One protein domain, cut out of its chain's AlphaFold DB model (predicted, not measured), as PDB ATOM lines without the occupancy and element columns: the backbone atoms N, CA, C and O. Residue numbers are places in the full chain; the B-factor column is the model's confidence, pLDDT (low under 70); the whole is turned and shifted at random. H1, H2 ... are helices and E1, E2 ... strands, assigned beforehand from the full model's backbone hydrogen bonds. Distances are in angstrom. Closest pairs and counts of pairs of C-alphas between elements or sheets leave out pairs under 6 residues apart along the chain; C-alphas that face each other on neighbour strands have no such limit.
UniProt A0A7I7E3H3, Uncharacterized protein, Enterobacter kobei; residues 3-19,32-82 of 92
ATOM      1  N   TYR A   3      -5.073   4.322  14.842       88.50
ATOM      2  CA  TYR A   3      -4.415   5.414  14.142       88.50
ATOM      3  C   TYR A   3      -3.946   4.945  12.770       88.50
ATOM      4  O   TYR A   3      -3.403   3.846  12.645       88.50
ATOM      5  N   LEU A   4      -4.196   5.752  11.745       88.88
ATOM      6  CA  LEU A   4      -3.796   5.488  10.370       88.88
ATOM      7  C   LEU A   4      -2.827   6.574   9.903       88.88
ATOM      8  O   LEU A   4      -3.110   7.764  10.060       88.88
ATOM      9  N   GLN A   5      -1.727   6.158   9.279       93.19
ATOM     10  CA  GLN A   5      -0.759   7.048   8.642       93.19
ATOM     11  C   GLN A   5      -0.598   6.650   7.177       93.19
ATOM     12  O   GLN A   5      -0.061   5.593   6.851       93.19
ATOM     13  N   PHE A   6      -1.073   7.511   6.286       92.19
ATOM     14  CA  PHE A   6      -0.929   7.357   4.843       92.19
ATOM     15  C   PHE A   6       0.299   8.137   4.355       92.19
ATOM     16  O   PHE A   6       0.710   9.085   5.021       92.19
ATOM     17  N   PRO A   7       0.887   7.795   3.199       93.62
ATOM     18  CA  PRO A   7       1.970   8.593   2.623       93.62
ATOM     19  C   PRO A   7       1.515  10.009   2.232       93.62
ATOM     20  O   PRO A   7       2.278  10.957   2.384       93.62
ATOM     21  N   ASP A   8       0.267  10.161   1.777       92.12
ATOM     22  CA  ASP A   8      -0.319  11.435   1.361       92.12
ATOM     23  C   ASP A   8      -1.863  11.393   1.391       92.12
ATOM     24  O   ASP A   8      -2.489  10.341   1.577       92.12
ATOM     25  N   GLU A   9      -2.487  12.559   1.201       90.31
ATOM     26  CA  GLU A   9      -3.945  12.710   1.175       90.31
ATOM     27  C   GLU A   9      -4.600  11.957   0.007       90.31
ATOM     28  O   GLU A   9      -5.707  11.437   0.148       90.31
ATOM     29  N   ILE A  10      -3.939  11.879  -1.152       90.00
ATOM     30  CA  ILE A  10      -4.485  11.227  -2.353       90.00
ATOM     31  C   ILE A  10      -4.648   9.728  -2.092       90.00
ATOM     32  O   ILE A  10      -5.697   9.145  -2.380       90.00
ATOM     33  N   THR A  11      -3.635   9.122  -1.483       88.94
ATOM     34  CA  THR A  11      -3.624   7.728  -1.059       88.94
ATOM     35  C   THR A  11      -4.695   7.503  -0.007       88.94
ATOM     36  O   THR A  11      -5.525   6.613  -0.187       88.94
ATOM     37  N   ALA A  12      -4.757   8.353   1.027       87.19
ATOM     38  CA  ALA A  12      -5.809   8.291   2.037       87.19
ATOM     39  C   ALA A  12      -7.204   8.347   1.395       87.19
ATOM     40  O   ALA A  12      -8.079   7.559   1.745       87.19
ATOM     41  N   ARG A  13      -7.419   9.220   0.407       85.19
ATOM     42  CA  ARG A  13      -8.684   9.338  -0.333       85.19
ATOM     43  C   ARG A  13      -9.043   8.087  -1.115       85.19
ATOM     44  O   ARG A  13     -10.165   7.595  -0.988       85.19
ATOM     45  N   SER A  14      -8.084   7.569  -1.870       84.62
ATOM     46  CA  SER A  14      -8.256   6.408  -2.739       84.62
ATOM     47  C   SER A  14      -8.577   5.130  -1.958       84.62
ATOM     48  O   SER A  14      -9.529   4.425  -2.283       84.62
ATOM     49  N   VAL A  15      -7.826   4.847  -0.888       81.81
ATOM     50  CA  VAL A  15      -7.908   3.548  -0.191       81.81
ATOM     51  C   VAL A  15      -9.014   3.481   0.857       81.81
ATOM     52  O   VAL A  15      -9.428   2.391   1.251       81.81
ATOM     53  N   THR A  16      -9.489   4.632   1.335       75.56
ATOM     54  CA  THR A  16     -10.528   4.682   2.370       75.56
ATOM     55  C   THR A  16     -11.926   4.816   1.776       75.56
ATOM     56  O   THR A  16     -12.862   4.193   2.267       75.56
ATOM     57  N   GLY A  17     -12.101   5.618   0.718       68.75
ATOM     58  CA  GLY A  17     -13.417   5.879   0.129       68.75
ATOM     59  C   GLY A  17     -14.406   6.615   1.054       68.75
ATOM     60  O   GLY A  17     -15.578   6.739   0.703       68.75
ATOM     61  N   TRP A  18     -13.974   7.115   2.224       70.38
ATOM     62  CA  TRP A  18     -14.848   7.789   3.209       70.38
ATOM     63  C   TRP A  18     -15.110   9.267   2.892       70.38
ATOM     64  O   TRP A  18     -16.013   9.878   3.453       70.38
ATOM     65  N   TRP A  19     -14.340   9.843   1.973       62.16
ATOM     66  CA  TRP A  19     -14.313  11.279   1.683       62.16
ATOM     67  C   TRP A  19     -15.540  11.799   0.932       62.16
ATOM     68  O   TRP A  19     -15.804  12.999   0.943       62.16
ATOM     69  N   LEU A  32     -18.462   3.849  10.579       70.44
ATOM     70  CA  LEU A  32     -17.117   4.389  10.756       70.44
ATOM     71  C   LEU A  32     -17.146   5.875  11.144       70.44
ATOM     72  O   LEU A  32     -17.627   6.733  10.413       70.44
ATOM     73  N   GLN A  33     -16.604   6.176  12.320       77.69
ATOM     74  CA  GLN A  33     -16.349   7.522  12.812       77.69
ATOM     75  C   GLN A  33     -14.844   7.753  12.810       77.69
ATOM     76  O   GLN A  33     -14.088   7.002  13.435       77.69
ATOM     77  N   ILE A  34     -14.426   8.805  12.117       79.88
ATOM     78  CA  ILE A  34     -13.024   9.190  11.983       79.88
ATOM     79  C   ILE A  34     -12.840  10.662  12.332       79.88
ATOM     80  O   ILE A  34     -13.762  11.464  12.165       79.88
ATOM     81  N   ALA A  35     -11.626  11.024  12.729       83.62
ATOM     82  CA  ALA A  35     -11.156  12.400  12.703       83.62
ATOM     83  C   ALA A  35      -9.977  12.498  11.730       83.62
ATOM     84  O   ALA A  35      -8.942  11.861  11.918       83.62
ATOM     85  N   VAL A  36     -10.144  13.288  10.671       86.12
ATOM     86  CA  VAL A  36      -9.059  13.601   9.736       86.12
ATOM     87  C   VAL A  36      -8.183  14.671  10.380       86.12
ATOM     88  O   VAL A  36      -8.654  15.781  10.619       86.12
ATOM     89  N   ARG A  37      -6.923  14.335  10.671       88.06
ATOM     90  CA  ARG A  37      -5.936  15.281  11.215       88.06
ATOM     91  C   ARG A  37      -5.177  16.010  10.116       88.06
ATOM     92  O   ARG A  37      -4.819  17.166  10.293       88.06
ATOM     93  N   GLY A  38      -4.982  15.349   8.978       88.81
ATOM     94  CA  GLY A  38      -4.238  15.911   7.863       88.81
ATOM     95  C   GLY A  38      -2.736  15.748   8.040       88.81
ATOM     96  O   GLY A  38      -2.286  14.718   8.538       88.81
ATOM     97  N   VAL A  39      -1.972  16.750   7.617       92.56
ATOM     98  CA  VAL A  39      -0.532  16.827   7.883       92.56
ATOM     99  C   VAL A  39      -0.342  17.397   9.285       92.56
ATOM    100  O   VAL A  39      -0.874  18.462   9.599       92.56
ATOM    101  N   LEU A  40       0.384  16.671  10.132       90.19
ATOM    102  CA  LEU A  40       0.756  17.135  11.465       90.19
ATOM    103  C   LEU A  40       2.094  17.872  11.400       90.19
ATOM    104  O   LEU A  40       2.875  17.670  10.474       90.19
ATOM    105  N   TYR A  41       2.365  18.716  12.388       90.88
ATOM    106  CA  TYR A  41       3.605  19.477  12.493       90.88
ATOM    107  C   TYR A  41       4.241  19.231  13.859       90.88
ATOM    108  O   TYR A  41       3.537  19.005  14.844       90.88
ATOM    109  N   ASN A  42       5.569  19.230  13.902       89.69
ATOM    110  CA  ASN A  42       6.322  19.130  15.142       89.69
ATOM    111  C   ASN A  42       6.228  20.435  15.938       89.69
ATOM    112  O   ASN A  42       6.062  21.516  15.374       89.69
ATOM    113  N   ASP A  43       6.389  20.326  17.254       90.00
ATOM    114  CA  ASP A  43       6.496  21.478  18.154       90.00
ATOM    115  C   ASP A  43       7.932  22.038  18.147       90.00
ATOM    116  O   ASP A  43       8.639  22.042  19.151       90.00
ATOM    117  N   ASP A  44       8.417  22.402  16.958       91.69
ATOM    118  CA  ASP A  44       9.762  22.944  16.727       91.69
ATOM    119  C   ASP A  44       9.742  24.271  15.950       91.69
ATOM    120  O   ASP A  44      10.786  24.724  15.464       91.69
ATOM    121  N   GLY A  45       8.555  24.869  15.818       91.38
ATOM    122  CA  GLY A  45       8.370  26.215  15.293       91.38
ATOM    123  C   GLY A  45       8.796  27.266  16.316       91.38
ATOM    124  O   GLY A  45       8.633  27.090  17.522       91.38
ATOM    125  N   GLU A  46       9.334  28.381  15.835       95.06
ATOM    126  CA  GLU A  46       9.775  29.486  16.685       95.06
ATOM    127  C   GLU A  46       8.987  30.745  16.340       95.06
ATOM    128  O   GLU A  46       8.936  31.166  15.182       95.06
ATOM    129  N   TYR A  47       8.397  31.366  17.361       93.25
ATOM    130  CA  TYR A  47       7.545  32.545  17.225       93.25
ATOM    131  C   TYR A  47       8.064  33.668  18.114       93.25
ATOM    132  O   TYR A  47       8.474  33.448  19.257       93.25
ATOM    133  N   ASN A  48       8.038  34.895  17.603       93.25
ATOM    134  CA  ASN A  48       8.379  36.064  18.394       93.25
ATOM    135  C   ASN A  48       7.299  36.279  19.460       93.25
ATOM    136  O   ASN A  48       6.158  36.604  19.140       93.25
ATOM    137  N   ALA A  49       7.662  36.142  20.734       90.06
ATOM    138  CA  ALA A  49       6.716  36.224  21.846       90.06
ATOM    139  C   ALA A  49       5.986  37.578  21.960       90.06
ATOM    140  O   ALA A  49       4.913  37.642  22.554       90.06
ATOM    141  N   ASN A  50       6.548  38.654  21.400       91.69
ATOM    142  CA  ASN A  50       5.983  40.000  21.498       91.69
ATOM    143  C   ASN A  50       5.107  40.375  20.297       91.69
ATOM    144  O   ASN A  50       4.197  41.187  20.443       91.69
ATOM    145  N   THR A  51       5.392  39.829  19.112       92.38
ATOM    146  CA  THR A  51       4.695  40.194  17.864       92.38
ATOM    147  C   THR A  51       3.859  39.059  17.280       92.38
ATOM    148  O   THR A  51       2.997  39.315  16.445       92.38
ATOM    149  N   GLY A  52       4.100  37.815  17.700       86.56
ATOM    150  CA  GLY A  52       3.521  36.615  17.095       86.56
ATOM    151  C   GLY A  52       4.095  36.277  15.715       86.56
ATOM    152  O   GLY A  52       3.589  35.371  15.059       86.56
ATOM    153  N   GLU A  53       5.127  36.993  15.256       92.94
ATOM    154  CA  GLU A  53       5.767  36.740  13.964       92.94
ATOM    155  C   GLU A  53       6.462  35.375  13.952       92.94
ATOM    156  O   GLU A  53       7.138  35.001  14.916       92.94
ATOM    157  N   VAL A  54       6.304  34.640  12.851       91.25
ATOM    158  CA  VAL A  54       6.938  33.335  12.662       91.25
ATOM    159  C   VAL A  54       8.409  33.545  12.319       91.25
ATOM    160  O   VAL A  54       8.740  34.065  11.258       91.25
ATOM    161  N   MET A  55       9.296  33.144  13.226       93.50
ATOM    162  CA  MET A  55      10.746  33.187  13.011       93.50
ATOM    163  C   MET A  55      11.236  31.905  12.334       93.50
ATOM    164  O   MET A  55      12.144  31.943  11.505       93.50
ATOM    165  N   LYS A  56      10.603  30.775  12.664       93.56
ATOM    166  CA  LYS A  56      10.846  29.469  12.051       93.56
ATOM    167  C   LYS A  56       9.528  28.709  11.947       93.56
ATOM    168  O   LYS A  56       8.861  28.493  12.955       93.56
ATOM    169  N   GLU A  57       9.183  28.286  10.736       93.25
ATOM    170  CA  GLU A  57       8.026  27.417  10.509       93.25
ATOM    171  C   GLU A  57       8.253  26.042  11.160       93.25
ATOM    172  O   GLU A  57       9.369  25.513  11.092       93.25
ATOM    173  N   PRO A  58       7.221  25.443  11.773       93.12
ATOM    174  CA  PRO A  58       7.330  24.104  12.321       93.12
ATOM    175  C   PRO A  58       7.536  23.077  11.203       93.12
ATOM    176  O   PRO A  58       7.018  23.196  10.088       93.12
ATOM    177  N   THR A  59       8.291  22.028  11.505       92.88
ATOM    178  CA  THR A  59       8.597  20.966  10.549       92.88
ATOM    179  C   THR A  59       7.397  20.033  10.405       92.88
ATOM    180  O   THR A  59       6.872  19.528  11.397       92.88
ATOM    181  N   ALA A  60       6.975  19.751   9.171       91.25
ATOM    182  CA  ALA A  60       5.906  18.789   8.910       91.25
ATOM    183  C   ALA A  60       6.314  17.368   9.338       91.25
ATOM    184  O   ALA A  60       7.405  16.887   9.020       91.25
ATOM    185  N   GLN A  61       5.413  16.679  10.031       89.88
ATOM    186  CA  GLN A  61       5.519  15.248  10.278       89.88
ATOM    187  C   GLN A  61       5.296  14.472   8.982       89.88
ATOM    188  O   GLN A  61       4.639  14.924   8.044       89.88
ATOM    189  N   THR A  62       5.878  13.278   8.918       90.12
ATOM    190  CA  THR A  62       5.745  12.419   7.745       90.12
ATOM    191  C   THR A  62       4.317  11.902   7.610       90.12
ATOM    192  O   THR A  62       3.795  11.279   8.528       90.12
ATOM    193  N   GLY A  63       3.746  12.037   6.417       91.56
ATOM    194  CA  GLY A  63       2.500  11.380   6.036       91.56
ATOM    195  C   GLY A  63       1.235  12.185   6.325       91.56
ATOM    196  O   GLY A  63       1.253  13.392   6.553       91.56
ATOM    197  N   TYR A  64       0.109  11.484   6.240       91.50
ATOM    198  CA  TYR A  64      -1.236  12.015   6.380       91.50
ATOM    199  C   TYR A  64      -2.007  11.199   7.409       91.50
ATOM    200  O   TYR A  64      -2.104   9.973   7.310       91.50
ATOM    201  N   HIS A  65      -2.557  11.883   8.400       90.56
ATOM    202  CA  HIS A  65      -2.924  11.275   9.668       90.56
ATOM    203  C   HIS A  65      -4.444  11.252   9.858       90.56
ATOM    204  O   HIS A  65      -5.134  12.262   9.667       90.56
ATOM    205  N   ILE A  66      -4.982  10.085  10.223       87.25
ATOM    206  CA  ILE A  66      -6.413   9.881  10.478       87.25
ATOM    207  C   ILE A  66      -6.598   9.035  11.734       87.25
ATOM    208  O   ILE A  66      -6.074   7.926  11.844       87.25
ATOM    209  N   ASP A  67      -7.422   9.532  12.647       87.88
ATOM    210  CA  ASP A  67      -7.884   8.777  13.801       87.88
ATOM    211  C   ASP A  67      -9.170   8.025  13.472       87.88
ATOM    212  O   ASP A  67     -10.123   8.602  12.948       87.88
ATOM    213  N   VAL A  68      -9.245   6.757  13.862       84.06
ATOM    214  CA  VAL A  68     -10.474   5.961  13.829       84.06
ATOM    215  C   VAL A  68     -11.029   5.858  15.242       84.06
ATOM    216  O   VAL A  68     -10.491   5.147  16.102       84.06
ATOM    217  N   ILE A  69     -12.124   6.581  15.461       81.75
ATOM    218  CA  ILE A  69     -12.850   6.646  16.730       81.75
ATOM    219  C   ILE A  69     -13.666   5.364  16.908       81.75
ATOM    220  O   ILE A  69     -13.612   4.735  17.964       81.75
ATOM    221  N   TYR A  70     -14.383   4.941  15.864       78.88
ATOM    222  CA  TYR A  70     -15.285   3.793  15.925       78.88
ATOM    223  C   TYR A  70     -15.553   3.213  14.531       78.88
ATOM    224  O   TYR A  70     -15.550   3.965  13.570       78.88
ATOM    225  N   GLY A  71     -15.815   1.907  14.409       76.44
ATOM    226  CA  GLY A  71     -16.162   1.233  13.145       76.44
ATOM    227  C   GLY A  71     -15.041   0.396  12.510       76.44
ATOM    228  O   GLY A  71     -13.918   0.319  13.016       76.44
ATOM    229  N   ALA A  72     -15.377  -0.287  11.413       81.31
ATOM    230  CA  ALA A  72     -14.483  -1.219  10.726       81.31
ATOM    231  C   ALA A  72     -13.628  -0.510   9.667       81.31
ATOM    232  O   ALA A  72     -14.151   0.149   8.772       81.31
ATOM    233  N   ILE A  73     -12.309  -0.695   9.747       82.75
ATOM    234  CA  ILE A  73     -11.372  -0.182   8.746       82.75
ATOM    235  C   ILE A  73     -11.435  -1.110   7.510       82.75
ATOM    236  O   ILE A  73     -11.170  -2.305   7.661       82.75
ATOM    237  N   PRO A  74     -11.768  -0.600   6.309       82.56
ATOM    238  CA  PRO A  74     -11.641  -1.277   5.022       82.56
ATOM    239  C   PRO A  74     -10.294  -1.961   4.860       82.56
ATOM    240  O   PRO A  74      -9.260  -1.384   5.186       82.56
ATOM    241  N   GLU A  75     -10.316  -3.159   4.291       84.31
ATOM    242  CA  GLU A  75      -9.144  -4.018   4.120       84.31
ATOM    243  C   GLU A  75      -7.960  -3.294   3.461       84.31
ATOM    244  O   GLU A  75      -6.857  -3.300   4.002       84.31
ATOM    245  N   ALA A  76      -8.207  -2.548   2.379       83.00
ATOM    246  CA  ALA A  76      -7.178  -1.772   1.682       83.00
ATOM    247  C   ALA A  76      -6.496  -0.708   2.565       83.00
ATOM    248  O   ALA A  76      -5.332  -0.375   2.339       83.00
ATOM    249  N   ALA A  77      -7.202  -0.187   3.573       85.69
ATOM    250  CA  ALA A  77      -6.695   0.817   4.501       85.69
ATOM    251  C   ALA A  77      -6.027   0.206   5.750       85.69
ATOM    252  O   ALA A  77      -5.306   0.909   6.456       85.69
ATOM    253  N   GLN A  78      -6.227  -1.087   6.035       88.19
ATOM    254  CA  GLN A  78      -5.694  -1.727   7.247       88.19
ATOM    255  C   GLN A  78      -4.161  -1.769   7.280       88.19
ATOM    256  O   GLN A  78      -3.578  -1.707   8.358       88.19
ATOM    257  N   GLN A  79      -3.505  -1.807   6.118       90.06
ATOM    258  CA  GLN A  79      -2.041  -1.765   6.018       90.06
ATOM    259  C   GLN A  79      -1.422  -0.451   6.530       90.06
ATOM    260  O   GLN A  79      -0.237  -0.415   6.832       90.06
ATOM    261  N   PHE A  80      -2.218   0.617   6.643       90.06
ATOM    262  CA  PHE A  80      -1.771   1.920   7.139       90.06
ATOM    263  C   PHE A  80      -2.011   2.091   8.642       90.06
ATOM    264  O   PHE A  80      -1.798   3.182   9.170       90.06
ATOM    265  N   ILE A  81      -2.491   1.049   9.339       90.50
ATOM    266  CA  ILE A  81      -2.675   1.090  10.790       90.50
ATOM    267  C   ILE A  81      -1.300   1.157  11.443       90.50
ATOM    268  O   ILE A  81      -0.500   0.227  11.353       90.50
ATOM    269  N   VAL A  82      -1.062   2.242  12.164       87.56
ATOM    270  CA  VAL A  82       0.131   2.405  12.980       87.56
ATOM    271  C   VAL A  82      -0.212   1.990  14.400       87.56
ATOM    272  O   VAL A  82      -1.178   2.469  14.996       87.56
TER     273      VAL A  82
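What this domain is: This is residues 3 to 19 and 32 to 82 of the 92 residues of an uncharacterized protein of Enterobacter kobei (UniProt A0A7I7E3H3). A small three-stranded sheet, E1, E4 and E2, has helix H1 over one face, and from one end of the sheet a long arm, residues 39 to 63, runs out and folds back, with E3 near its far end. The arm makes the length of the model, and the short helix H2 packs on H1. The printed part has 68 residues, with two named helices and four named strands in the order E1, H1, E2, E3, E4, H2; the sheet's order is E1, E4, E2, all antiparallel. The class is mixed, helices and strands, with 32 residues in named elements, under half of those printed. The whole is loose, with a radius of gyration of the C-alphas of 15.4 A and spans of 49 by 20 by 20 A.

Where its parts are: E4, the longest strand, is residues 64 to 70, 18.9 A long, with C-alpha 64 at (-1.236, 12.015, 6.380). E2 is residues 33 to 38, 15.5 A, and E1 is residues 3 to 6, 10.1 A, with C-alpha 3 at (-4.415, 5.414, 14.142). H1 is residues 9 to 16, 10.5 A. H2 is residues 75 to 78, 5.2 A, with C-alpha 78 at (-5.694, -1.727, 7.247). E3 is residues 54 to 56, 5.5 A.

How they stand to each other: E4 is the inner strand, and E1 and E2 are the edge strands. E4 and E2 are antiparallel at 163 degrees, with N 35 and O 67 within hydrogen-bond range at 2.9 A. E1 and E4 are antiparallel at 149 degrees, with N 4 and O 66 at 2.9 A. H1 is on the sheet at a height of 9.1 A, over E1 and E4; it runs only just slantwise to the strands, at 31 degrees to E1 on the local plane. The closest C-alphas of H1 and E1 are those of Phe 6 and Ala 12, 5.7 A apart. H1 and H2 touch, their closest C-alphas being those of Val 15 and Ala 77 at 5.6 A. H2 is only just not on the sheet, with 4 pairs of C-alphas within 10 A. E3 pairs with no named strand; residues 46 to 47 pair with residues 54 to 56 of E3, antiparallel. E3 is apart from H1, for instance. In H1 every O i to N i+4 pair is within hydrogen-bond range; H2 is too short for such a pair.

The domain as a whole: The two C-alphas farthest apart are those of Asn 50 and Glu 75, at 49.7 A. Residues 20 to 31 are not printed, and C-alphas 19 and 32 are 11.7 A apart across the cut. The link from E2 to E3, 15 residues, is long. The mean pLDDT of the printed part is 87.1; residues 17 and 19 are under 70.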